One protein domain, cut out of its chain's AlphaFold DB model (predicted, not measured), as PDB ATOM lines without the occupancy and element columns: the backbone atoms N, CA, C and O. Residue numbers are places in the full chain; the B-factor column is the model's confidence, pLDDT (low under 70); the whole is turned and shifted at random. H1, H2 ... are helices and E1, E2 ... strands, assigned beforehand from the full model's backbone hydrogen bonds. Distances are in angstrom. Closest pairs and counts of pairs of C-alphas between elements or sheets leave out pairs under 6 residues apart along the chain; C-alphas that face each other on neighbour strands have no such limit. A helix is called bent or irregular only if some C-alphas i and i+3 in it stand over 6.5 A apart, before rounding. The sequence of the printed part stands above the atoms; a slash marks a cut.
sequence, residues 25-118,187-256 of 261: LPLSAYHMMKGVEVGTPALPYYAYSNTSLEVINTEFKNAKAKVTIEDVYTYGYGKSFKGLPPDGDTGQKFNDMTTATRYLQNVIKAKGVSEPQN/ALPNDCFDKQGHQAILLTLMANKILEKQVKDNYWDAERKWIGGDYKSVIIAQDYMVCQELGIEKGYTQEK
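Overview. This is residues 25 to 118 and 187 to 256 of the 261 residues of an uncharacterized protein of Desulfobacteraceae bacterium (UniProt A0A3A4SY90). A compact body of crossed helices is built round the longest one, H7, which runs through the middle; H2 packs on one side of it, while H5 and H4 cross it on the other side. H1 and H9 pack on H2, H3 packs on H1 and H4, and H8 and H10 sit at the periphery, each touching H9; residues 213 to 220 stick out. The 164 printed residues have ten named helices and one short strand, in the order H1, H2, H3, H4, H5, E1, H6, H7, H8, H9, H10, and the class is mostly helix. The whole is compact, with a radius of gyration of the C-alphas of 15.3 A, and a rounded outline of 39 by 35 by 27 A.

Arrangement. H7, residues 196 to 212, touches H2, residues 40 to 47, at a shallow tilt of 28 degrees, opposite ways, and the closest C-alphas are those of Thr 40 and Leu 205, 5.4 A apart. H2 is irregular, with C-alphas 41 and 44 7.3 A apart. H5, residues 97 to 110, touches H7 at a steep tilt of 56 degrees, the same way, closest at the C-alphas of Leu 104 and Leu 203, 6.0 A. H4, residues 69 to 77, touches residues 200 to 204 of H7, about perpendicular at 82 degrees, with the C-alphas of Ile 69 and Thr 204 closest at 5.9 A. H4 also touches H5, closest at the C-alphas of Gly 76 and Tyr 103, 4.2 A. H1, residues 29 to 38, forms a helical hairpin with H2, with the C-alphas of Gly 35 and Ala 42 closest at 5.2 A. H3, residues 53 to 62, touches H1, about perpendicular at 77 degrees, with the C-alphas of Met 33 and Glu 59 closest at 6.3 A. H9, residues 231 to 246, touches H2 with residues 238 to 242 alone, closest at the C-alphas of Ala 42 and Val 242, 6.3 A. H8, residues 219 to 227, forms a helical hairpin with H9 at a steep tilt of 40 degrees, closest at the C-alphas of Ala 222 and Val 234, 6.0 A. H10, residues 252 to 255, touches H9, with the C-alphas of Ile 236 and Thr 253 closest at 6.8 A. H6, residues 190 to 193, touches H2, closest at the C-alphas of Ala 47 and Cys 192, 5.6 A. E1, residues 187 to 189, pairs with no named strand. H7 and H9 are apart. Every O i to N i+4 pair is within hydrogen-bond range in H3, H4, H5, H7, H8 and H9, against 4 of 6 in H1 and 1 of 4 in H2, where 4 of 5 O i to N i+3 pairs are within range; H6 and H10 are too short for an O i to N i+4 pair.

Along the chain. H7 measures 24.5 A from C-alpha 196 at (-41.316, -5.308, -9.345) to C-alpha 212 at (-33.673, 9.512, -27.296). H9 measures 22.5 A, H5 19.7 A, H1 14.4 A, H3 14.1 A, H8 12.2 A, H2 11.5 A and H4 10.7 A. H1 begins with C-alpha 29 at (-51.602, -2.910, -28.969), and H10 ends with C-alpha 255 at (-61.542, 6.503, -13.896).

Size, cuts and confidence. The two C-alphas farthest apart are those of Gly 83 and Gly 228, 44.5 A. Residues 119 to 186 are not printed, and C-alphas 118 and 187 are 22.4 A apart across the cut. The link from H4 to H5, residues 78 to 96, is long. The mean pLDDT of the printed part is 93.9, and residues 25 to 27 are under 70.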
ATOM      1  N   LEU A  25     -57.996  -0.630 -17.458       58.25
ATOM      2  CA  LEU A  25     -57.853   0.105 -18.707       58.25
ATOM      3  C   LEU A  25     -57.521  -0.928 -19.795       58.25
ATOM      4  O   LEU A  25     -56.427  -1.502 -19.751       58.25
ATOM      5  N   PRO A  26     -58.431  -1.233 -20.743       58.47
ATOM      6  CA  PRO A  26     -58.096  -2.104 -21.859       58.47
ATOM      7  C   PRO A  26     -57.094  -1.376 -22.762       58.47
ATOM      8  O   PRO A  26     -57.447  -0.524 -23.579       58.47
ATOM      9  N   LEU A  27     -55.811  -1.696 -22.607       68.88
ATOM     10  CA  LEU A  27     -54.776  -1.221 -23.512       68.88
ATOM     11  C   LEU A  27     -54.794  -2.077 -24.780       68.88
ATOM     12  O   LEU A  27     -54.475  -3.265 -24.750       68.88
ATOM     13  N   SER A  28     -55.159  -1.466 -25.906       73.69
ATOM     14  CA  SER A  28     -54.923  -2.061 -27.219       73.69
ATOM     15  C   SER A  28     -53.415  -2.095 -27.516       73.69
ATOM     16  O   SER A  28     -52.641  -1.348 -26.911       73.69
ATOM     17  N   ALA A  29     -52.989  -2.916 -28.481       72.06
ATOM     18  CA  ALA A  29     -51.602  -2.910 -28.969       72.06
ATOM     19  C   ALA A  29     -51.148  -1.497 -29.381       72.06
ATOM     20  O   ALA A  29     -50.064  -1.057 -29.007       72.06
ATOM     21  N   TYR A  30     -52.030  -0.741 -30.046       72.62
ATOM     22  CA  TYR A  30     -51.783   0.653 -30.414       72.62
ATOM     23  C   TYR A  30     -51.485   1.537 -29.189       72.62
ATOM     24  O   TYR A  30     -50.493   2.266 -29.189       72.62
ATOM     25  N   HIS A  31     -52.276   1.420 -28.114       82.31
ATOM     26  CA  HIS A  31     -52.046   2.186 -26.884       82.31
ATOM     27  C   HIS A  31     -50.712   1.810 -26.217       82.31
ATOM     28  O   HIS A  31     -49.994   2.682 -25.736       82.31
ATOM     29  N   MET A  32     -50.342   0.524 -26.216       81.19
ATOM     30  CA  MET A  32     -49.075   0.080 -25.622       81.19
ATOM     31  C   MET A  32     -47.855   0.608 -26.372       81.19
ATOM     32  O   MET A  32     -46.884   1.000 -25.727       81.19
ATOM     33  N   MET A  33     -47.903   0.649 -27.706       80.38
ATOM     34  CA  MET A  33     -46.823   1.217 -28.517       80.38
ATOM     35  C   MET A  33     -46.679   2.722 -28.266       80.38
ATOM     36  O   MET A  33     -45.578   3.204 -28.003       80.38
ATOM     37  N   LYS A  34     -47.797   3.457 -28.280       87.50
ATOM     38  CA  LYS A  34     -47.806   4.901 -28.019       87.50
ATOM     39  C   LYS A  34     -47.363   5.256 -26.604       87.50
ATOM     40  O   LYS A  34     -46.675   6.253 -26.425       87.50
ATOM     41  N   GLY A  35     -47.652   4.421 -25.609       86.56
ATOM     42  CA  GLY A  35     -47.184   4.665 -24.245       86.56
ATOM     43  C   GLY A  35     -45.653   4.667 -24.110       86.56
ATOM     44  O   GLY A  35     -45.121   5.442 -23.318       86.56
ATOM     45  N   VAL A  36     -44.921   3.901 -24.934       89.44
ATOM     46  CA  VAL A  36     -43.445   3.976 -24.986       89.44
ATOM     47  C   VAL A  36     -42.987   5.330 -25.529       89.44
ATOM     48  O   VAL A  36     -42.047   5.921 -24.999       89.44
ATOM     49  N   GLU A  37     -43.664   5.841 -26.561       91.00
ATOM     50  CA  GLU A  37     -43.389   7.167 -27.129       91.00
ATOM     51  C   GLU A  37     -43.717   8.294 -26.140       91.00
ATOM     52  O   GLU A  37     -43.004   9.294 -26.100       91.00
ATOM     53  N   VAL A  38     -44.744   8.123 -25.307       94.12
ATOM     54  CA  VAL A  38     -45.104   9.069 -24.241       94.12
ATOM     55  C   VAL A  38     -44.068   9.066 -23.111       94.12
ATOM     56  O   VAL A  38     -43.706  10.132 -22.620       94.12
ATOM     57  N   GLY A  39     -43.547   7.898 -22.727       95.81
ATOM     58  CA  GLY A  39     -42.539   7.766 -21.673       95.81
ATOM     59  C   GLY A  39     -43.136   7.509 -20.289       95.81
ATOM     60  O   GLY A  39     -44.184   6.878 -20.150       95.81
ATOM     61  N   THR A  40     -42.451   7.968 -19.241       97.00
ATOM     62  CA  THR A  40     -42.800   7.680 -17.840       97.00
ATOM     63  C   THR A  40     -44.240   8.052 -17.460       97.00
ATOM     64  O   THR A  40     -44.856   7.264 -16.734       97.00
ATOM     65  N   PRO A  41     -44.834   9.152 -17.963       97.25
ATOM     66  CA  PRO A  41     -46.236   9.485 -17.725       97.25
ATOM     67  C   PRO A  41     -47.245   8.379 -18.053       97.25
ATOM     68  O   PRO A  41     -48.321   8.349 -17.459       97.25
ATOM     69  N   ALA A  42     -46.916   7.458 -18.966       96.44
ATOM     70  CA  ALA A  42     -47.793   6.358 -19.351       96.44
ATOM     71  C   ALA A  42     -47.801   5.185 -18.351       96.44
ATOM     72  O   ALA A  42     -48.641   4.294 -18.477       96.44
ATOM     73  N   LEU A  43     -46.917   5.163 -17.341       96.69
ATOM     74  CA  LEU A  43     -46.828   4.058 -16.375       96.69
ATOM     75  C   LEU A  43     -48.179   3.659 -15.744       96.69
ATOM     76  O   LEU A  43     -48.452   2.458 -15.721       96.69
ATOM     77  N   PRO A  44     -49.044   4.588 -15.278       95.69
ATOM     78  CA  PRO A  44     -50.321   4.220 -14.662       95.69
ATOM     79  C   PRO A  44     -51.223   3.397 -15.585       95.69
ATOM     80  O   PRO A  44     -51.944   2.513 -15.128       95.69
ATOM     81  N   TYR A  45     -51.145   3.631 -16.895       93.75
ATOM     82  CA  TYR A  45     -51.940   2.909 -17.880       93.75
ATOM     83  C   TYR A  45     -51.497   1.454 -17.994       93.75
ATOM     84  O   TYR A  45     -52.344   0.574 -18.112       93.75
ATOM     85  N   TYR A  46     -50.194   1.183 -17.897       93.56
ATOM     86  CA  TYR A  46     -49.690  -0.186 -17.839       93.56
ATOM     87  C   TYR A  46     -49.974  -0.834 -16.482       93.56
ATOM     88  O   TYR A  46     -50.502  -1.943 -16.436       93.56
ATOM     89  N   ALA A  47     -49.675  -0.132 -15.385       92.62
ATOM     90  CA  ALA A  47     -49.794  -0.637 -14.016       92.62
ATOM     91  C   ALA A  47     -51.240  -0.973 -13.611       92.62
ATOM     92  O   ALA A  47     -51.468  -1.854 -12.782       92.62
ATOM     93  N   TYR A  48     -52.220  -0.269 -14.179       91.38
ATOM     94  CA  TYR A  48     -53.645  -0.507 -13.941       91.38
ATOM     95  C   TYR A  48     -54.327  -1.288 -15.073       91.38
ATOM     96  O   TYR A  48     -55.545  -1.482 -15.049       91.38
ATOM     97  N   SER A  49     -53.568  -1.742 -16.070       88.31
ATOM     98  CA  SER A  49     -54.077  -2.692 -17.057       88.31
ATOM     99  C   SER A  49     -54.063  -4.115 -16.495       88.31
ATOM    100  O   SER A  49     -53.276  -4.452 -15.616       88.31
ATOM    101  N   ASN A  50     -54.904  -4.981 -17.060       85.75
ATOM    102  CA  ASN A  50     -54.836  -6.429 -16.826       85.75
ATOM    103  C   ASN A  50     -53.845  -7.134 -17.769       85.75
ATOM    104  O   ASN A  50     -53.880  -8.358 -17.909       85.75
ATOM    105  N   THR A  51     -53.004  -6.377 -18.470       89.25
ATOM    106  CA  THR A  51     -52.092  -6.922 -19.469       89.25
ATOM    107  C   THR A  51     -50.851  -7.482 -18.776       89.25
ATOM    108  O   THR A  51     -50.231  -6.806 -17.959       89.25
ATOM    109  N   SER A  52     -50.473  -8.721 -19.101       92.50
ATOM    110  CA  SER A  52     -49.293  -9.351 -18.500       92.50
ATOM    111  C   SER A  52     -47.992  -8.692 -18.969       92.50
ATOM    112  O   SER A  52     -47.923  -8.118 -20.062       92.50
ATOM    113  N   LEU A  53     -46.926  -8.823 -18.174       94.69
ATOM    114  CA  LEU A  53     -45.608  -8.284 -18.524       94.69
ATOM    115  C   LEU A  53     -45.080  -8.850 -19.846       94.69
ATOM    116  O   LEU A  53     -44.428  -8.131 -20.600       94.69
ATOM    117  N   GLU A  54     -45.365 -10.115 -20.159       94.50
ATOM    118  CA  GLU A  54     -44.957 -10.758 -21.411       94.50
ATOM    119  C   GLU A  54     -45.620 -10.112 -22.621       94.50
ATOM    120  O   GLU A  54     -44.953  -9.889 -23.636       94.50
ATOM    121  N   VAL A  55     -46.911  -9.789 -22.514       93.38
ATOM    122  CA  VAL A  55     -47.647  -9.106 -23.581       93.38
ATOM    123  C   VAL A  55     -47.104  -7.688 -23.753       93.38
ATOM    124  O   VAL A  55     -46.746  -7.319 -24.869       93.38
ATOM    125  N   ILE A  56     -46.915  -6.932 -22.664       94.12
ATOM    126  CA  ILE A  56     -46.342  -5.574 -22.732       94.12
ATOM    127  C   ILE A  56     -44.936  -5.607 -23.354       94.12
ATOM    128  O   ILE A  56     -44.634  -4.834 -24.261       94.12
ATOM    129  N   ASN A  57     -44.075  -6.535 -22.925       95.88
ATOM    130  CA  ASN A  57     -42.727  -6.692 -23.476       95.88
ATOM    131  C   ASN A  57     -42.751  -7.072 -24.964       95.88
ATOM    132  O   ASN A  57     -41.897  -6.618 -25.726       95.88
ATOM    133  N   THR A  58     -43.716  -7.893 -25.385       94.56
ATOM    134  CA  THR A  58     -43.914  -8.246 -26.797       94.56
ATOM    135  C   THR A  58     -44.279  -7.011 -27.613       94.56
ATOM    136  O   THR A  58     -43.657  -6.769 -28.647       94.56
ATOM    137  N   GLU A  59     -45.186  -6.169 -27.121       93.19
ATOM    138  CA  GLU A  59     -45.528  -4.923 -27.812       93.19
ATOM    139  C   GLU A  59     -44.368  -3.925 -27.845       93.19
ATOM    140  O   GLU A  59     -44.148  -3.274 -28.864       93.19
ATOM    141  N   PHE A  60     -43.544  -3.855 -26.796       95.06
ATOM    142  CA  PHE A  60     -42.338  -3.019 -26.812       95.06
ATOM    143  C   PHE A  60     -41.339  -3.494 -27.877       95.06
ATOM    144  O   PHE A  60     -40.736  -2.676 -28.576       95.06
ATOM    145  N   LYS A  61     -41.194  -4.813 -28.059       95.19
ATOM    146  CA  LYS A  61     -40.383  -5.387 -29.146       95.19
ATOM    147  C   LYS A  61     -40.972  -5.074 -30.519       95.19
ATOM    148  O   LYS A  61     -40.224  -4.674 -31.411       95.19
ATOM    149  N   ASN A  62     -42.287  -5.211 -30.686       92.00
ATOM    150  CA  ASN A  62     -42.982  -4.881 -31.934       92.00
ATOM    151  C   ASN A  62     -42.819  -3.396 -32.295       92.00
ATOM    152  O   ASN A  62     -42.589  -3.062 -33.457       92.00
ATOM    153  N   ALA A  63     -42.839  -2.518 -31.287       89.56
ATOM    154  CA  ALA A  63     -42.558  -1.089 -31.413       89.56
ATOM    155  C   ALA A  63     -41.082  -0.759 -31.685       89.56
ATOM    156  O   ALA A  63     -40.746   0.405 -31.886       89.56
ATOM    157  N   LYS A  64     -40.190  -1.760 -31.699       93.50
ATOM    158  CA  LYS A  64     -38.737  -1.585 -31.829       93.50
ATOM    159  C   LYS A  64     -38.159  -0.661 -30.750       93.50
ATOM    160  O   LYS A  64     -37.230   0.103 -31.022       93.50
ATOM    161  N   ALA A  65     -38.697  -0.735 -29.530       95.38
ATOM    162  CA  ALA A  65     -38.133  -0.035 -28.383       95.38
ATOM    163  C   ALA A  65     -36.656  -0.429 -28.210       95.38
ATOM    164  O   ALA A  65     -36.287  -1.599 -28.344       95.38
ATOM    165  N   LYS A  66     -35.791   0.549 -27.921       97.00
ATOM    166  CA  LYS A  66     -34.345   0.313 -27.757       97.00
ATOM    167  C   LYS A  66     -34.054  -0.505 -26.497       97.00
ATOM    168  O   LYS A  66     -33.085  -1.270 -26.451       97.00
ATOM    169  N   VAL A  67     -34.899  -0.326 -25.486       98.19
ATOM    170  CA  VAL A  67     -34.906  -1.079 -24.232       98.19
ATOM    171  C   VAL A  67     -36.277  -1.717 -24.059       98.19
ATOM    172  O   VAL A  67     -37.296  -1.048 -24.227       98.19
ATOM    173  N   THR A  68     -36.311  -2.995 -23.708       98.12
ATOM    174  CA  THR A  68     -37.541  -3.719 -23.380       98.12
ATOM    175  C   THR A  68     -37.563  -4.112 -21.902       98.12
ATOM    176  O   THR A  68     -36.559  -3.996 -21.198       98.12
ATOM    177  N   ILE A  69     -38.699  -4.619 -21.414       98.06
ATOM    178  CA  ILE A  69     -38.816  -5.096 -20.026       98.06
ATOM    179  C   ILE A  69     -37.832  -6.249 -19.780       98.06
ATOM    180  O   ILE A  69     -37.170  -6.299 -18.747       98.06
ATOM    181  N   GLU A  70     -37.661  -7.141 -20.758       98.44
ATOM    182  CA  GLU A  70     -36.669  -8.221 -20.697       98.44
ATOM    183  C   GLU A  70     -35.229  -7.715 -20.504       98.44
ATOM    184  O   GLU A  70     -34.472  -8.324 -19.744       98.44
ATOM    185  N   ASP A  71     -34.857  -6.591 -21.124       98.69
ATOM    186  CA  ASP A  71     -33.547  -5.972 -20.897       98.69
ATOM    187  C   ASP A  71     -33.399  -5.492 -19.449       98.69
ATOM    188  O   ASP A  71     -32.336  -5.654 -18.851       98.69
ATOM    189  N   VAL A  72     -34.460  -4.935 -18.858       98.62
ATOM    190  CA  VAL A  72     -34.446  -4.497 -17.455       98.62
ATOM    191  C   VAL A  72     -34.271  -5.675 -16.502       98.62
ATOM    192  O   VAL A  72     -33.441  -5.602 -15.595       98.62
ATOM    193  N   TYR A  73     -34.969  -6.788 -16.728       98.56
ATOM    194  CA  TYR A  73     -34.747  -7.997 -15.930       98.56
ATOM    195  C   TYR A  73     -33.319  -8.518 -16.076       98.56
ATOM    196  O   TYR A  73     -32.662  -8.804 -15.072       98.56
ATOM    197  N   THR A  74     -32.816  -8.576 -17.307       98.44
ATOM    198  CA  THR A  74     -31.500  -9.144 -17.606       98.44
ATOM    199  C   THR A  74     -30.367  -8.287 -17.041       98.44
ATOM    200  O   THR A  74     -29.500  -8.802 -16.339       98.44
ATOM    201  N   TYR A  75     -30.368  -6.983 -17.323       98.56
ATOM    202  CA  TYR A  75     -29.248  -6.093 -17.006       98.56
ATOM    203  C   TYR A  75     -29.450  -5.310 -15.712       98.56
ATOM    204  O   TYR A  75     -28.489  -5.088 -14.979       98.56
ATOM    205  N   GLY A  76     -30.682  -4.903 -15.409       98.19
ATOM    206  CA  GLY A  76     -31.006  -4.203 -14.168       98.19
ATOM    207  C   GLY A  76     -31.006  -5.161 -12.983       98.19
ATOM    208  O   GLY A  76     -30.235  -4.983 -12.043       98.19
ATOM    209  N   TYR A  77     -31.839  -6.202 -13.052       98.25
ATOM    210  CA  TYR A  77     -32.056  -7.125 -11.932       98.25
ATOM    211  C   TYR A  77     -31.126  -8.346 -11.922       98.25
ATOM    212  O   TYR A  77     -31.031  -9.027 -10.899       98.25
ATOM    213  N   GLY A  78     -30.453  -8.659 -13.035       97.50
ATOM    214  CA  GLY A  78     -29.650  -9.880 -13.159       97.50
ATOM    215  C   GLY A  78     -30.498 -11.157 -13.115       97.50
ATOM    216  O   GLY A  78     -30.066 -12.171 -12.563       97.50
ATOM    217  N   LYS A  79     -31.734 -11.103 -13.629       97.62
ATOM    218  CA  LYS A  79     -32.726 -12.187 -13.598       97.62
ATOM    219  C   LYS A  79     -33.239 -12.515 -15.000       97.62
ATOM    220  O   LYS A  79     -33.221 -11.684 -15.900       97.62
ATOM    221  N   SER A  80     -33.729 -13.742 -15.174       96.00
ATOM    222  CA  SER A  80     -34.410 -14.157 -16.404       96.00
ATOM    223  C   SER A  80     -35.801 -13.531 -16.483       96.00
ATOM    224  O   SER A  80     -36.550 -13.585 -15.512       96.00
ATOM    225  N   PHE A  81     -36.168 -13.017 -17.658       96.88
ATOM    226  CA  PHE A  81     -37.542 -12.602 -17.956       96.88
ATOM    227  C   PHE A  81     -38.475 -13.789 -18.263       96.88
ATOM    228  O   PHE A  81     -39.693 -13.677 -18.194       96.88
ATOM    229  N   LYS A  82     -37.923 -14.953 -18.625       95.25
ATOM    230  CA  LYS A  82     -38.728 -16.149 -18.905       95.25
ATOM    231  C   LYS A  82     -39.225 -16.780 -17.609       95.25
ATOM    232  O   LYS A  82     -38.415 -17.032 -16.718       95.25
ATOM    233  N   GLY A  83     -40.512 -17.130 -17.579       90.56
ATOM    234  CA  GLY A  83     -41.133 -17.858 -16.469       90.56
ATOM    235  C   GLY A  83     -41.330 -17.010 -15.216       90.56
ATOM    236  O   GLY A  83     -41.272 -17.548 -14.113       90.56
ATOM    237  N   LEU A  84     -41.510 -15.697 -15.379       93.00
ATOM    238  CA  LEU A  84     -41.825 -14.808 -14.268       93.00
ATOM    239  C   LEU A  84     -43.207 -15.135 -13.678       93.00
ATOM    240  O   LEU A  84     -44.100 -15.584 -14.402       93.00
ATOM    241  N   PRO A  85     -43.410 -14.905 -12.371       92.69
ATOM    242  CA  PRO A  85     -44.754 -14.884 -11.814       92.69
ATOM    243  C   PRO A  85     -45.563 -13.710 -12.402       92.69
ATOM    244  O   PRO A  85     -44.974 -12.770 -12.940       92.69
ATOM    245  N   PRO A  86     -46.905 -13.714 -12.280       86.62
ATOM    246  CA  PRO A  86     -47.762 -12.693 -12.892       86.62
ATOM    247  C   PRO A  86     -47.446 -11.237 -12.507       86.62
ATOM    248  O   PRO A  86     -47.712 -10.327 -13.285       86.62
ATOM    249  N   ASP A  87     -46.894 -11.001 -11.316       86.56
ATOM    250  CA  ASP A  87     -46.472  -9.678 -10.834       86.56
ATOM    251  C   ASP A  87     -45.012  -9.328 -11.175       86.56
ATOM    252  O   ASP A  87     -44.544  -8.222 -10.876       86.56
ATOM    253  N   GLY A  88     -44.296 -10.258 -11.809       92.88
ATOM    254  CA  GLY A  88     -42.899 -10.124 -12.182       92.88
ATOM    255  C   GLY A  88     -41.913 -10.220 -11.020       92.88
ATOM    256  O   GLY A  88     -40.742  -9.882 -11.211       92.88
ATOM    257  N   ASP A  89     -42.338 -10.619  -9.823       95.56
ATOM    258  CA  ASP A  89     -41.462 -10.625  -8.654       95.56
ATOM    259  C   ASP A  89     -40.380 -11.719  -8.726       95.56
ATOM    260  O   ASP A  89     -40.619 -12.899  -8.974       95.56
ATOM    261  N   THR A  90     -39.141 -11.306  -8.493       95.25
ATOM    262  CA  THR A  90     -37.937 -12.149  -8.414       95.25
ATOM    263  C   THR A  90     -37.123 -11.851  -7.150       95.25
ATOM    264  O   THR A  90     -35.975 -12.294  -7.022       95.25
ATOM    265  N   GLY A  91     -37.686 -11.054  -6.236       94.25
ATOM    266  CA  GLY A  91     -37.036 -10.542  -5.037       94.25
ATOM    267  C   GLY A  91     -36.099  -9.357  -5.288       94.25
ATOM    268  O   GLY A  91     -35.269  -9.065  -4.431       94.25
ATOM    269  N   GLN A  92     -36.173  -8.694  -6.451       93.25
ATOM    270  CA  GLN A  92     -35.301  -7.567  -6.823       93.25
ATOM    271  C   GLN A  92     -36.123  -6.299  -7.087       93.25
ATOM    272  O   GLN A  92     -36.240  -5.836  -8.219       93.25
ATOM    273  N   LYS A  93     -36.689  -5.724  -6.024       94.50
ATOM    274  CA  LYS A  93     -37.356  -4.413  -6.062       94.50
ATOM    275  C   LYS A  93     -36.436  -3.297  -5.568       94.50
ATOM    276  O   LYS A  93     -35.497  -3.561  -4.816       94.50
ATOM    277  N   PHE A  94     -36.710  -2.057  -5.956       96.00
ATOM    278  CA  PHE A  94     -36.141  -0.874  -5.307       96.00
ATOM    279  C   PHE A  94     -37.182  -0.214  -4.398       96.00
ATOM    280  O   PHE A  94     -38.367  -0.210  -4.716       96.00
ATOM    281  N   ASN A  95     -36.740   0.344  -3.270       94.75
ATOM    282  CA  ASN A  95     -37.578   1.182  -2.397       94.75
ATOM    283  C   ASN A  95     -36.954   2.575  -2.181       94.75
ATOM    284  O   ASN A  95     -37.471   3.378  -1.410       94.75
ATOM    285  N   ASP A  96     -35.830   2.840  -2.847       96.12
ATOM    286  CA  ASP A  96     -35.041   4.061  -2.762       96.12
ATOM    287  C   ASP A  96     -34.431   4.380  -4.136       96.12
ATOM    288  O   ASP A  96     -34.269   3.502  -4.996       96.12
ATOM    289  N   MET A  97     -34.106   5.656  -4.345       97.56
ATOM    290  CA  MET A  97     -33.571   6.144  -5.616       97.56
ATOM    291  C   MET A  97     -32.118   5.729  -5.864       97.56
ATOM    292  O   MET A  97     -31.717   5.646  -7.023       97.56
ATOM    293  N   THR A  98     -31.352   5.373  -4.828       98.06
ATOM    294  CA  THR A  98     -30.006   4.788  -4.966       98.06
ATOM    295  C   THR A  98     -30.076   3.459  -5.720       98.06
ATOM    296  O   THR A  98     -29.387   3.242  -6.720       98.06
ATOM    297  N   THR A  99     -30.967   2.570  -5.285       98.25
ATOM    298  CA  THR A  99     -31.182   1.254  -5.886       98.25
ATOM    299  C   THR A  99     -31.810   1.384  -7.273       98.25
ATOM    300  O   THR A  99     -31.352   0.723  -8.208       98.25
ATOM    301  N   ALA A 100     -32.808   2.264  -7.429       98.38
ATOM    302  CA  ALA A 100     -33.436   2.543  -8.721       98.38
ATOM    303  C   ALA A 100     -32.412   3.065  -9.746       98.38
ATOM    304  O   ALA A 100     -32.327   2.548 -10.861       98.38
ATOM    305  N   THR A 101     -31.566   4.013  -9.327       98.75
ATOM    306  CA  THR A 101     -30.455   4.549 -10.122       98.75
ATOM    307  C   THR A 101     -29.523   3.436 -10.568       98.75
ATOM    308  O   THR A 101     -29.286   3.295 -11.762       98.75
ATOM    309  N   ARG A 102     -29.046   2.584  -9.654       98.62
ATOM    310  CA  ARG A 102     -28.144   1.480 -10.014       98.62
ATOM    311  C   ARG A 102     -28.742   0.570 -11.090       98.62
ATOM    312  O   ARG A 102     -28.043   0.193 -12.030       98.62
ATOM    313  N   TYR A 103     -30.024   0.220 -10.978       98.81
ATOM    314  CA  TYR A 103     -30.692  -0.594 -11.996       98.81
ATOM    315  C   TYR A 103     -30.785   0.128 -13.341       98.81
ATOM    316  O   TYR A 103     -30.438  -0.466 -14.361       98.81
ATOM    317  N   LEU A 104     -31.181   1.405 -13.351       98.81
ATOM    318  CA  LEU A 104     -31.227   2.213 -14.569       98.81
ATOM    319  C   LEU A 104     -29.849   2.297 -15.237       98.81
ATOM    320  O   LEU A 104     -29.728   2.018 -16.429       98.81
ATOM    321  N   GLN A 105     -28.811   2.623 -14.464       98.75
ATOM    322  CA  GLN A 105     -27.430   2.748 -14.930       98.75
ATOM    323  C   GLN A 105     -26.917   1.446 -15.551       98.75
ATOM    324  O   GLN A 105     -26.312   1.472 -16.624       98.75
ATOM    325  N   ASN A 106     -27.202   0.295 -14.933       98.81
ATOM    326  CA  ASN A 106     -26.837  -1.006 -15.493       98.81
ATOM    327  C   ASN A 106     -27.517  -1.262 -16.847       98.81
ATOM    328  O   ASN A 106     -26.865  -1.718 -17.789       98.81
ATOM    329  N   VAL A 107     -28.808  -0.935 -16.960       98.81
ATOM    330  CA  VAL A 107     -29.585  -1.111 -18.195       98.81
ATOM    331  C   VAL A 107     -29.043  -0.225 -19.315       98.81
ATOM    332  O   VAL A 107     -28.740  -0.721 -20.400       98.81
ATOM    333  N   ILE A 108     -28.863   1.075 -19.069       98.69
ATOM    334  CA  ILE A 108     -28.380   1.999 -20.106       98.69
ATOM    335  C   ILE A 108     -26.912   1.736 -20.473       98.69
ATOM    336  O   ILE A 108     -26.545   1.863 -21.642       98.69
ATOM    337  N   LYS A 109     -26.084   1.276 -19.520       98.69
ATOM    338  CA  LYS A 109     -24.708   0.822 -19.776       98.69
ATOM    339  C   LYS A 109     -24.687  -0.352 -20.749       98.69
ATOM    340  O   LYS A 109     -23.935  -0.323 -21.720       98.69
ATOM    341  N   ALA A 110     -25.533  -1.360 -20.528       98.56
ATOM    342  CA  ALA A 110     -25.656  -2.509 -21.429       98.56
ATOM    343  C   ALA A 110     -26.127  -2.111 -22.839       98.56
ATOM    344  O   ALA A 110     -25.865  -2.816 -23.811       98.56
ATOM    345  N   LYS A 111     -26.786  -0.953 -22.962       98.19
ATOM    346  CA  LYS A 111     -27.259  -0.376 -24.226       98.19
ATOM    347  C   LYS A 111     -26.293   0.641 -24.841       98.19
ATOM    348  O   LYS A 111     -26.643   1.298 -25.819       98.19
ATOM    349  N   GLY A 112     -25.076   0.750 -24.305       97.88
ATOM    350  CA  GLY A 112     -23.999   1.555 -24.880       97.88
ATOM    351  C   GLY A 112     -24.095   3.055 -24.599       97.88
ATOM    352  O   GLY A 112     -23.459   3.838 -25.302       97.88
ATOM    353  N   VAL A 113     -24.877   3.478 -23.599       98.06
ATOM    354  CA  VAL A 113     -24.861   4.876 -23.145       98.06
ATOM    355  C   VAL A 113     -23.498   5.187 -22.522       98.06
ATOM    356  O   VAL A 113     -23.004   4.438 -21.679       98.06
ATOM    357  N   SER A 114     -22.877   6.279 -22.971       96.75
ATOM    358  CA  SER A 114     -21.624   6.796 -22.420       96.75
ATOM    359  C   SER A 114     -21.850   7.373 -21.030       96.75
ATOM    360  O   SER A 114     -22.885   7.988 -20.787       96.75
ATOM    361  N   GLU A 115     -20.865   7.205 -20.148       97.62
ATOM    362  CA  GLU A 115     -20.901   7.733 -18.778       97.62
ATOM    363  C   GLU A 115     -22.203   7.386 -18.027       97.62
ATOM    364  O   GLU A 115     -22.859   8.264 -17.464       97.62
ATOM    365  N   PRO A 116     -22.615   6.102 -18.008       98.31
ATOM    366  CA  PRO A 116     -23.876   5.694 -17.391       98.31
ATOM    367  C   PRO A 116     -23.948   6.087 -15.910       98.31
ATOM    368  O   PRO A 116     -25.036   6.352 -15.417       98.31
ATOM    369  N   GLN A 117     -22.807   6.187 -15.220       98.38
ATOM    370  CA  GLN A 117     -22.713   6.607 -13.820       98.38
ATOM    371  C   GLN A 117     -23.206   8.040 -13.554       98.38
ATOM    372  O   GLN A 117     -23.522   8.360 -12.414       98.38
ATOM    373  N   ASN A 118     -23.313   8.873 -14.595       98.62
ATOM    374  CA  ASN A 118     -23.802  10.247 -14.494       98.62
ATOM    375  C   ASN A 118     -25.332  10.334 -14.636       98.62
ATOM    376  O   ASN A 118     -25.886  11.422 -14.548       98.62
ATOM    377  N   ALA A 187     -45.130  12.607 -12.958       97.94
ATOM    378  CA  ALA A 187     -45.918  12.581 -11.737       97.94
ATOM    379  C   ALA A 187     -46.678  11.252 -11.666       97.94
ATOM    380  O   ALA A 187     -47.503  10.964 -12.532       97.94
ATOM    381  N   LEU A 188     -46.383  10.427 -10.667       97.31
ATOM    382  CA  LEU A 188     -46.853   9.047 -10.596       97.31
ATOM    383  C   LEU A 188     -47.568   8.774  -9.269       97.31
ATOM    384  O   LEU A 188     -47.080   9.207  -8.225       97.31
ATOM    385  N   PRO A 189     -48.689   8.032  -9.277       96.44
ATOM    386  CA  PRO A 189     -49.233   7.428  -8.066       96.44
ATOM    387  C   PRO A 189     -48.218   6.467  -7.438       96.44
ATOM    388  O   PRO A 189     -47.567   5.709  -8.156       96.44
ATOM    389  N   ASN A 190     -48.101   6.466  -6.112       94.44
ATOM    390  CA  ASN A 190     -47.124   5.632  -5.403       94.44
ATOM    391  C   ASN A 190     -47.341   4.131  -5.676       94.44
ATOM    392  O   ASN A 190     -46.384   3.393  -5.893       94.44
ATOM    393  N   ASP A 191     -48.602   3.700  -5.774       93.19
ATOM    394  CA  ASP A 191     -48.970   2.302  -6.036       93.19
ATOM    395  C   ASP A 191     -48.582   1.813  -7.448       93.19
ATOM    396  O   ASP A 191     -48.508   0.605  -7.703       93.19
ATOM    397  N   CYS A 192     -48.281   2.729  -8.379       91.94
ATOM    398  CA  CYS A 192     -47.878   2.382  -9.740       91.94
ATOM    399  C   CYS A 192     -46.499   1.733  -9.812       91.94
ATOM    400  O   CYS A 192     -46.177   1.173 -10.850       91.94
ATOM    401  N   PHE A 193     -45.685   1.787  -8.763       91.62
ATOM    402  CA  PHE A 193     -44.340   1.208  -8.762       91.62
ATOM    403  C   PHE A 193     -44.028   0.434  -7.472       91.62
ATOM    404  O   PHE A 193     -42.865   0.241  -7.128       91.62
ATOM    405  N   ASP A 194     -45.062  -0.090  -6.805       92.50
ATOM    406  CA  ASP A 194     -44.915  -0.979  -5.642       92.50
ATOM    407  C   ASP A 194     -44.487  -2.406  -6.025       92.50
ATOM    408  O   ASP A 194     -43.780  -3.087  -5.277       92.50
ATOM    409  N   LYS A 195     -44.920  -2.876  -7.203       95.25
ATOM    410  CA  LYS A 195     -44.608  -4.214  -7.730       95.25
ATOM    411  C   LYS A 195     -43.364  -4.175  -8.605       95.25
ATOM    412  O   LYS A 195     -43.213  -3.262  -9.420       95.25
ATOM    413  N   GLN A 196     -42.530  -5.216  -8.527       97.06
ATOM    414  CA  GLN A 196     -41.316  -5.308  -9.345       97.06
ATOM    415  C   GLN A 196     -41.627  -5.219 -10.848       97.06
ATOM    416  O   GLN A 196     -40.933  -4.504 -11.567       97.06
ATOM    417  N   GLY A 197     -42.694  -5.866 -11.325       97.38
ATOM    418  CA  GLY A 197     -43.111  -5.763 -12.723       97.38
ATOM    419  C   GLY A 197     -43.354  -4.324 -13.180       97.38
ATOM    420  O   GLY A 197     -42.904  -3.926 -14.253       97.38
ATOM    421  N   HIS A 198     -44.001  -3.505 -12.349       97.31
ATOM    422  CA  HIS A 198     -44.255  -2.109 -12.698       97.31
ATOM    423  C   HIS A 198     -42.990  -1.245 -12.593       97.31
ATOM    424  O   HIS A 198     -42.764  -0.377 -13.435       97.31
ATOM    425  N   GLN A 199     -42.123  -1.522 -11.616       98.31
ATOM    426  CA  GLN A 199     -40.790  -0.917 -11.538       98.31
ATOM    427  C   GLN A 199     -39.962  -1.211 -12.797       98.31
ATOM    428  O   GLN A 199     -39.254  -0.332 -13.290       98.31
ATOM    429  N   ALA A 200     -40.090  -2.416 -13.358       98.50
ATOM    430  CA  ALA A 200     -39.418  -2.794 -14.593       98.50
ATOM    431  C   ALA A 200     -39.924  -1.973 -15.788       98.50
ATOM    432  O   ALA A 200     -39.125  -1.516 -16.609       98.50
ATOM    433  N   ILE A 201     -41.238  -1.732 -15.868       98.19
ATOM    434  CA  ILE A 201     -41.842  -0.863 -16.887       98.19
ATOM    435  C   ILE A 201     -41.333   0.573 -16.726       98.19
ATOM    436  O   ILE A 201     -40.876   1.160 -17.703       98.19
ATOM    437  N   LEU A 202     -41.329   1.115 -15.505       98.56
ATOM    438  CA  LEU A 202     -40.812   2.455 -15.213       98.56
ATOM    439  C   LEU A 202     -39.358   2.626 -15.683       98.56
ATOM    440  O   LEU A 202     -39.056   3.556 -16.430       98.56
ATOM    441  N   LEU A 203     -38.479   1.693 -15.302       98.69
ATOM    442  CA  LEU A 203     -37.077   1.671 -15.732       98.69
ATOM    443  C   LEU A 203     -36.950   1.581 -17.257       98.69
ATOM    444  O   LEU A 203     -36.106   2.253 -17.848       98.69
ATOM    445  N   THR A 204     -37.804   0.783 -17.903       98.62
ATOM    446  CA  THR A 204     -37.817   0.631 -19.364       98.62
ATOM    447  C   THR A 204     -38.183   1.945 -20.056       98.62
ATOM    448  O   THR A 204     -37.505   2.349 -21.003       98.62
ATOM    449  N   LEU A 205     -39.231   2.627 -19.585       98.38
ATOM    450  CA  LEU A 205     -39.687   3.906 -20.138       98.38
ATOM    451  C   LEU A 205     -38.603   4.983 -19.986       98.38
ATOM    452  O   LEU A 205     -38.233   5.621 -20.972       98.38
ATOM    453  N   MET A 206     -38.013   5.113 -18.793       98.25
ATOM    454  CA  MET A 206     -36.924   6.069 -18.546       98.25
ATOM    455  C   MET A 206     -35.685   5.787 -19.390       98.25
ATOM    456  O   MET A 206     -35.111   6.706 -19.974       98.25
ATOM    457  N   ALA A 207     -35.274   4.520 -19.490       98.69
ATOM    458  CA  ALA A 207     -34.114   4.148 -20.282       98.69
ATOM    459  C   ALA A 207     -34.321   4.504 -21.760       98.69
ATOM    460  O   ALA A 207     -33.458   5.150 -22.352       98.69
ATOM    461  N   ASN A 208     -35.471   4.169 -22.358       98.31
ATOM    462  CA  ASN A 208     -35.748   4.543 -23.751       98.31
ATOM    463  C   ASN A 208     -35.636   6.058 -23.974       98.31
ATOM    464  O   ASN A 208     -35.014   6.479 -24.949       98.31
ATOM    465  N   LYS A 209     -36.143   6.864 -23.038       97.38
ATOM    466  CA  LYS A 209     -36.119   8.329 -23.125       97.38
ATOM    467  C   LYS A 209     -34.722   8.927 -22.960       97.38
ATOM    468  O   LYS A 209     -34.343   9.810 -23.727       97.38
ATOM    469  N   ILE A 210     -33.883   8.356 -22.093       98.19
ATOM    470  CA  ILE A 210     -32.444   8.671 -22.061       98.19
ATOM    471  C   ILE A 210     -31.794   8.395 -23.425       98.19
ATOM    472  O   ILE A 210     -31.031   9.218 -23.935       98.19
ATOM    473  N   LEU A 211     -32.109   7.257 -24.054       97.56
ATOM    474  CA  LEU A 211     -31.559   6.896 -25.363       97.56
ATOM    475  C   LEU A 211     -32.099   7.752 -26.528       97.56
ATOM    476  O   LEU A 211     -31.524   7.708 -27.622       97.56
ATOM    477  N   GLU A 212     -33.189   8.499 -26.343       96.12
ATOM    478  CA  GLU A 212     -33.673   9.512 -27.296       96.12
ATOM    479  C   GLU A 212     -32.882  10.823 -27.204       96.12
ATOM    480  O   GLU A 212     -32.814  11.555 -28.190       96.12
ATOM    481  N   LYS A 213     -32.241  11.093 -26.056       93.88
ATOM    482  CA  LYS A 213     -31.446  12.302 -25.776       93.88
ATOM    483  C   LYS A 213     -32.220  13.619 -25.942       93.88
ATOM    484  O   LYS A 213     -31.619  14.659 -26.206       93.88
ATOM    485  N   GLN A 214     -33.542  13.588 -25.780       96.38
ATOM    486  CA  GLN A 214     -34.374  14.790 -25.800       96.38
ATOM    487  C   GLN A 214     -34.494  15.373 -24.392       96.38
ATOM    488  O   GLN A 214     -34.995  14.713 -23.487       96.38
ATOM    489  N   VAL A 215     -34.046  16.615 -24.217       97.06
ATOM    490  CA  VAL A 215     -34.143  17.328 -22.937       97.06
ATOM    491  C   VAL A 215     -35.596  17.737 -22.666       97.06
ATOM    492  O   VAL A 215     -36.319  18.143 -23.579       97.06
ATOM    493  N   LYS A 216     -36.032  17.633 -21.406       97.00
ATOM    494  CA  LYS A 216     -37.387  17.958 -20.939       97.00
ATOM    495  C   LYS A 216     -37.381  19.198 -20.044       97.00
ATOM    496  O   LYS A 216     -37.534  19.111 -18.828       97.00
ATOM    497  N   ASP A 217     -37.243  20.373 -20.656       93.31
ATOM    498  CA  ASP A 217     -37.170  21.652 -19.927       93.31
ATOM    499  C   ASP A 217     -38.444  21.987 -19.135       93.31
ATOM    500  O   ASP A 217     -38.387  22.694 -18.125       93.31
ATOM    501  N   ASN A 218     -39.591  21.437 -19.547       96.62
ATOM    502  CA  ASN A 218     -40.870  21.595 -18.850       96.62
ATOM    503  C   ASN A 218     -40.893  20.947 -17.451       96.62
ATOM    504  O   ASN A 218     -41.786  21.256 -16.661       96.62
ATOM    505  N   TYR A 219     -39.913  20.095 -17.123       98.31
ATOM    506  CA  TYR A 219     -39.760  19.509 -15.793       98.31
ATOM    507  C   TYR A 219     -39.690  20.572 -14.695       98.31
ATOM    508  O   TYR A 219     -40.365  20.460 -13.677       98.31
ATOM    509  N   TRP A 220     -38.906  21.634 -14.902       97.75
ATOM    510  CA  TRP A 220     -38.660  22.637 -13.861       97.75
ATOM    511  C   TRP A 220     -39.920  23.426 -13.486       97.75
ATOM    512  O   TRP A 220     -40.074  23.863 -12.344       97.75
ATOM    513  N   ASP A 221     -40.849  23.582 -14.430       97.88
ATOM    514  CA  ASP A 221     -42.151  24.189 -14.169       97.88
ATOM    515  C   ASP A 221     -43.064  23.247 -13.382       97.88
ATOM    516  O   ASP A 221     -43.737  23.690 -12.447       97.88
ATOM    517  N   ALA A 222     -43.052  21.955 -13.720       98.19
ATOM    518  CA  ALA A 222     -43.779  20.925 -12.987       98.19
ATOM    519  C   ALA A 222     -43.250  20.771 -11.553       98.19
ATOM    520  O   ALA A 222     -44.038  20.787 -10.610       98.19
ATOM    521  N   GLU A 223     -41.930  20.722 -11.373       97.81
ATOM    522  CA  GLU A 223     -41.269  20.686 -10.068       97.81
ATOM    523  C   GLU A 223     -41.706  21.860  -9.186       97.81
ATOM    524  O   GLU A 223     -42.091  21.673  -8.032       97.81
ATOM    525  N   ARG A 224     -41.663  23.084  -9.722       96.62
ATOM    526  CA  ARG A 224     -42.038  24.283  -8.968       96.62
ATOM    527  C   ARG A 224     -43.486  24.222  -8.483       96.62
ATOM    528  O   ARG A 224     -43.747  24.565  -7.332       96.62
ATOM    529  N   LYS A 225     -44.415  23.778  -9.336       97.38
ATOM    530  CA  LYS A 225     -45.816  23.553  -8.942       97.38
ATOM    531  C   LYS A 225     -45.921  22.469  -7.874       97.38
ATOM    532  O   LYS A 225     -46.605  22.666  -6.876       97.38
ATOM    533  N   TRP A 226     -45.194  21.370  -8.050       97.31
ATOM    534  CA  TRP A 226     -45.178  20.232  -7.135       97.31
ATOM    535  C   TRP A 226     -44.732  20.613  -5.720       97.31
ATOM    536  O   TRP A 226     -45.435  20.333  -4.751       97.31
ATOM    537  N   ILE A 227     -43.595  21.303  -5.600       95.12
ATOM    538  CA  ILE A 227     -43.060  21.785  -4.317       95.12
ATOM    539  C   ILE A 227     -43.982  22.852  -3.713       95.12
ATOM    540  O   ILE A 227     -44.164  22.892  -2.501       95.12
ATOM    541  N   GLY A 228     -44.601  23.688  -4.553       95.06
ATOM    542  CA  GLY A 228     -45.581  24.690  -4.133       95.06
ATOM    543  C   GLY A 228     -46.934  24.124  -3.680       95.06
ATOM    544  O   GLY A 228     -47.813  24.907  -3.331       95.06
ATOM    545  N   GLY A 229     -47.124  22.799  -3.694       95.31
ATOM    546  CA  GLY A 229     -48.369  22.140  -3.288       95.31
ATOM    547  C   GLY A 229     -49.417  22.005  -4.399       95.31
ATOM    548  O   GLY A 229     -50.468  21.414  -4.174       95.31
ATOM    549  N   ASP A 230     -49.131  22.472  -5.614       96.75
ATOM    550  CA  ASP A 230     -50.005  22.353  -6.789       96.75
ATOM    551  C   ASP A 230     -49.734  21.055  -7.585       96.75
ATOM    552  O   ASP A 230     -49.702  21.022  -8.815       96.75
ATOM    553  N   TYR A 231     -49.504  19.944  -6.877       96.75
ATOM    554  CA  TYR A 231     -49.231  18.637  -7.490       96.75
ATOM    555  C   TYR A 231     -50.442  18.094  -8.264       96.75
ATOM    556  O   TYR A 231     -50.271  17.428  -9.287       96.75
ATOM    557  N   LYS A 232     -51.674  18.415  -7.829       96.25
ATOM    558  CA  LYS A 232     -52.908  18.004  -8.522       96.25
ATOM    559  C   LYS A 232     -52.937  18.520  -9.963       96.25
ATOM    560  O   LYS A 232     -53.274  17.754 -10.863       96.25
ATOM    561  N   SER A 233     -52.555  19.781 -10.205       96.75
ATOM    562  CA  SER A 233     -52.562  20.339 -11.564       96.75
ATOM    563  C   SER A 233     -51.529  19.667 -12.467       96.75
ATOM    564  O   SER A 233     -51.821  19.409 -13.633       96.75
ATOM    565  N   VAL A 234     -50.355  19.319 -11.924       98.06
ATOM    566  CA  VAL A 234     -49.312  18.572 -12.643       98.06
ATOM    567  C   VAL A 234     -49.836  17.200 -13.060       98.06
ATOM    568  O   VAL A 234     -49.721  16.830 -14.225       98.06
ATOM    569  N   ILE A 235     -50.465  16.476 -12.131       97.38
ATOM    570  CA  ILE A 235     -51.023  15.142 -12.376       97.38
ATOM    571  C   ILE A 235     -52.136  15.186 -13.426       97.38
ATOM    572  O   ILE A 235     -52.100  14.414 -14.379       97.38
ATOM    573  N   ILE A 236     -53.106  16.094 -13.281       96.00
ATOM    574  CA  ILE A 236     -54.241  16.207 -14.210       96.00
ATOM    575  C   ILE A 236     -53.761  16.595 -15.610       96.00
ATOM    576  O   ILE A 236     -54.205  16.006 -16.594       96.00
ATOM    577  N   ALA A 237     -52.847  17.565 -15.714       96.25
ATOM    578  CA  ALA A 237     -52.304  17.988 -17.001       96.25
ATOM    579  C   ALA A 237     -51.536  16.854 -17.690       96.25
ATOM    580  O   ALA A 237     -51.689  16.648 -18.895       96.25
ATOM    581  N   GLN A 238     -50.743  16.101 -16.924       96.88
ATOM    582  CA  GLN A 238     -50.027  14.946 -17.438       96.88
ATOM    583  C   GLN A 238     -50.997  13.847 -17.891       96.88
ATOM    584  O   GLN A 238     -50.870  13.371 -19.011       96.88
ATOM    585  N   ASP A 239     -51.981  13.475 -17.070       96.19
ATOM    586  CA  ASP A 239     -52.973  12.448 -17.413       96.19
ATOM    587  C   ASP A 239     -53.744  12.813 -18.689       96.19
ATOM    588  O   ASP A 239     -53.886  11.992 -19.590       96.19
ATOM    589  N   TYR A 240     -54.153  14.078 -18.818       95.19
ATOM    590  CA  TYR A 240     -54.814  14.583 -20.018       95.19
ATOM    591  C   TYR A 240     -53.934  14.481 -21.271       95.19
ATOM    592  O   TYR A 240     -54.404  14.028 -22.313       95.19
ATOM    593  N   MET A 241     -52.655  14.855 -21.177       95.56
ATOM    594  CA  MET A 241     -51.701  14.702 -22.280       95.56
ATOM    595  C   MET A 241     -51.557  13.226 -22.680       95.56
ATOM    596  O   MET A 241     -51.608  12.914 -23.867       95.56
ATOM    597  N   VAL A 242     -51.425  12.305 -21.715       94.94
ATOM    598  CA  VAL A 242     -51.340  10.869 -22.028       94.94
ATOM    599  C   VAL A 242     -52.618  10.388 -22.717       94.94
ATOM    600  O   VAL A 242     -52.532   9.713 -23.738       94.94
ATOM    601  N   CYS A 243     -53.797  10.776 -22.228       93.12
ATOM    602  CA  CYS A 243     -55.071  10.471 -22.880       93.12
ATOM    603  C   CYS A 243     -55.114  10.912 -24.342       93.12
ATOM    604  O   CYS A 243     -55.526  10.132 -25.199       93.12
ATOM    605  N   GLN A 244     -54.682  12.142 -24.634       92.94
ATOM    606  CA  GLN A 244     -54.658  12.667 -25.999       92.94
ATOM    607  C   GLN A 244     -53.745  11.838 -26.910       92.94
ATOM    608  O   GLN A 244     -54.161  11.462 -28.004       92.94
ATOM    609  N   GLU A 245     -52.541  11.506 -26.443       92.62
ATOM    610  CA  GLU A 245     -51.568  10.716 -27.209       92.62
ATOM    611  C   GLU A 245     -52.014   9.262 -27.414       92.62
ATOM    612  O   GLU A 245     -51.786   8.666 -28.472       92.62
ATOM    613  N   LEU A 246     -52.681   8.681 -26.414       89.44
ATOM    614  CA  LEU A 246     -53.198   7.315 -26.485       89.44
ATOM    615  C   LEU A 246     -54.562   7.223 -27.185       89.44
ATOM    616  O   LEU A 246     -54.975   6.122 -27.530       89.44
ATOM    617  N   GLY A 247     -55.262   8.337 -27.411       88.94
ATOM    618  CA  GLY A 247     -56.634   8.330 -27.926       88.94
ATOM    619  C   GLY A 247     -57.655   7.771 -26.927       88.94
ATOM    620  O   GLY A 247     -58.639   7.152 -27.331       88.94
ATOM    621  N   ILE A 248     -57.414   7.958 -25.626       87.88
ATOM    622  CA  ILE A 248     -58.280   7.498 -24.534       87.88
ATOM    623  C   ILE A 248     -59.133   8.675 -24.047       87.88
ATOM    624  O   ILE A 248     -58.625   9.765 -23.811       87.88
ATOM    625  N   GLU A 249     -60.441   8.462 -23.883       86.75
ATOM    626  CA  GLU A 249     -61.372   9.527 -23.476       86.75
ATOM    627  C   GLU A 249     -61.180   9.952 -22.011       86.75
ATOM    628  O   GLU A 249     -61.233  11.139 -21.689       86.75
ATOM    629  N   LYS A 250     -60.948   8.979 -21.121       87.06
ATOM    630  CA  LYS A 250     -60.836   9.190 -19.677       87.06
ATOM    631  C   LYS A 250     -59.575   8.547 -19.130       87.06
ATOM    632  O   LYS A 250     -59.356   7.346 -19.275       87.06
ATOM    633  N   GLY A 251     -58.756   9.376 -18.496       88.50
ATOM    634  CA  GLY A 251     -57.498   8.948 -17.906       88.50
ATOM    635  C   GLY A 251     -57.683   8.328 -16.535       88.50
ATOM    636  O   GLY A 251     -58.788   8.287 -15.980       88.50
ATOM    637  N   TYR A 252     -56.581   7.863 -15.952       89.44
ATOM    638  CA  TYR A 252     -56.637   7.169 -14.668       89.44
ATOM    639  C   TYR A 252     -57.128   8.083 -13.534       89.44
ATOM    640  O   TYR A 252     -57.717   7.589 -12.571       89.44
ATOM    641  N   THR A 253     -56.920   9.403 -13.636       89.31
ATOM    642  CA  THR A 253     -57.359  10.354 -12.602       89.31
ATOM    643  C   THR A 253     -58.880  10.406 -12.494       89.31
ATOM    644  O   THR A 253     -59.419  10.456 -11.384       89.31
ATOM    645  N   GLN A 254     -59.572  10.329 -13.635       86.75
ATOM    646  CA  GLN A 254     -61.029  10.314 -13.714       86.75
ATOM    647  C   GLN A 254     -61.584   8.925 -13.396       86.75
ATOM    648  O   GLN A 254     -62.445   8.799 -12.528       86.75
ATOM    649  N   GLU A 255     -61.058   7.884 -14.043       83.12
ATOM    650  CA  GLU A 255     -61.542   6.503 -13.896       83.12
ATOM    651  C   GLU A 255     -61.440   6.006 -12.449       83.12
ATOM    652  O   GLU A 255     -62.371   5.406 -11.910       83.12
ATOM    653  N   LYS A 256     -60.335   6.323 -11.764       82.00
ATOM    654  CA  LYS A 256     -60.116   5.905 -10.372       82.00
ATOM    655  C   LYS A 256     -60.609   6.925  -9.348       82.00
ATOM    656  O   LYS A 256     -60.451   6.693  -8.155       82.00
TER     657      LYS A 256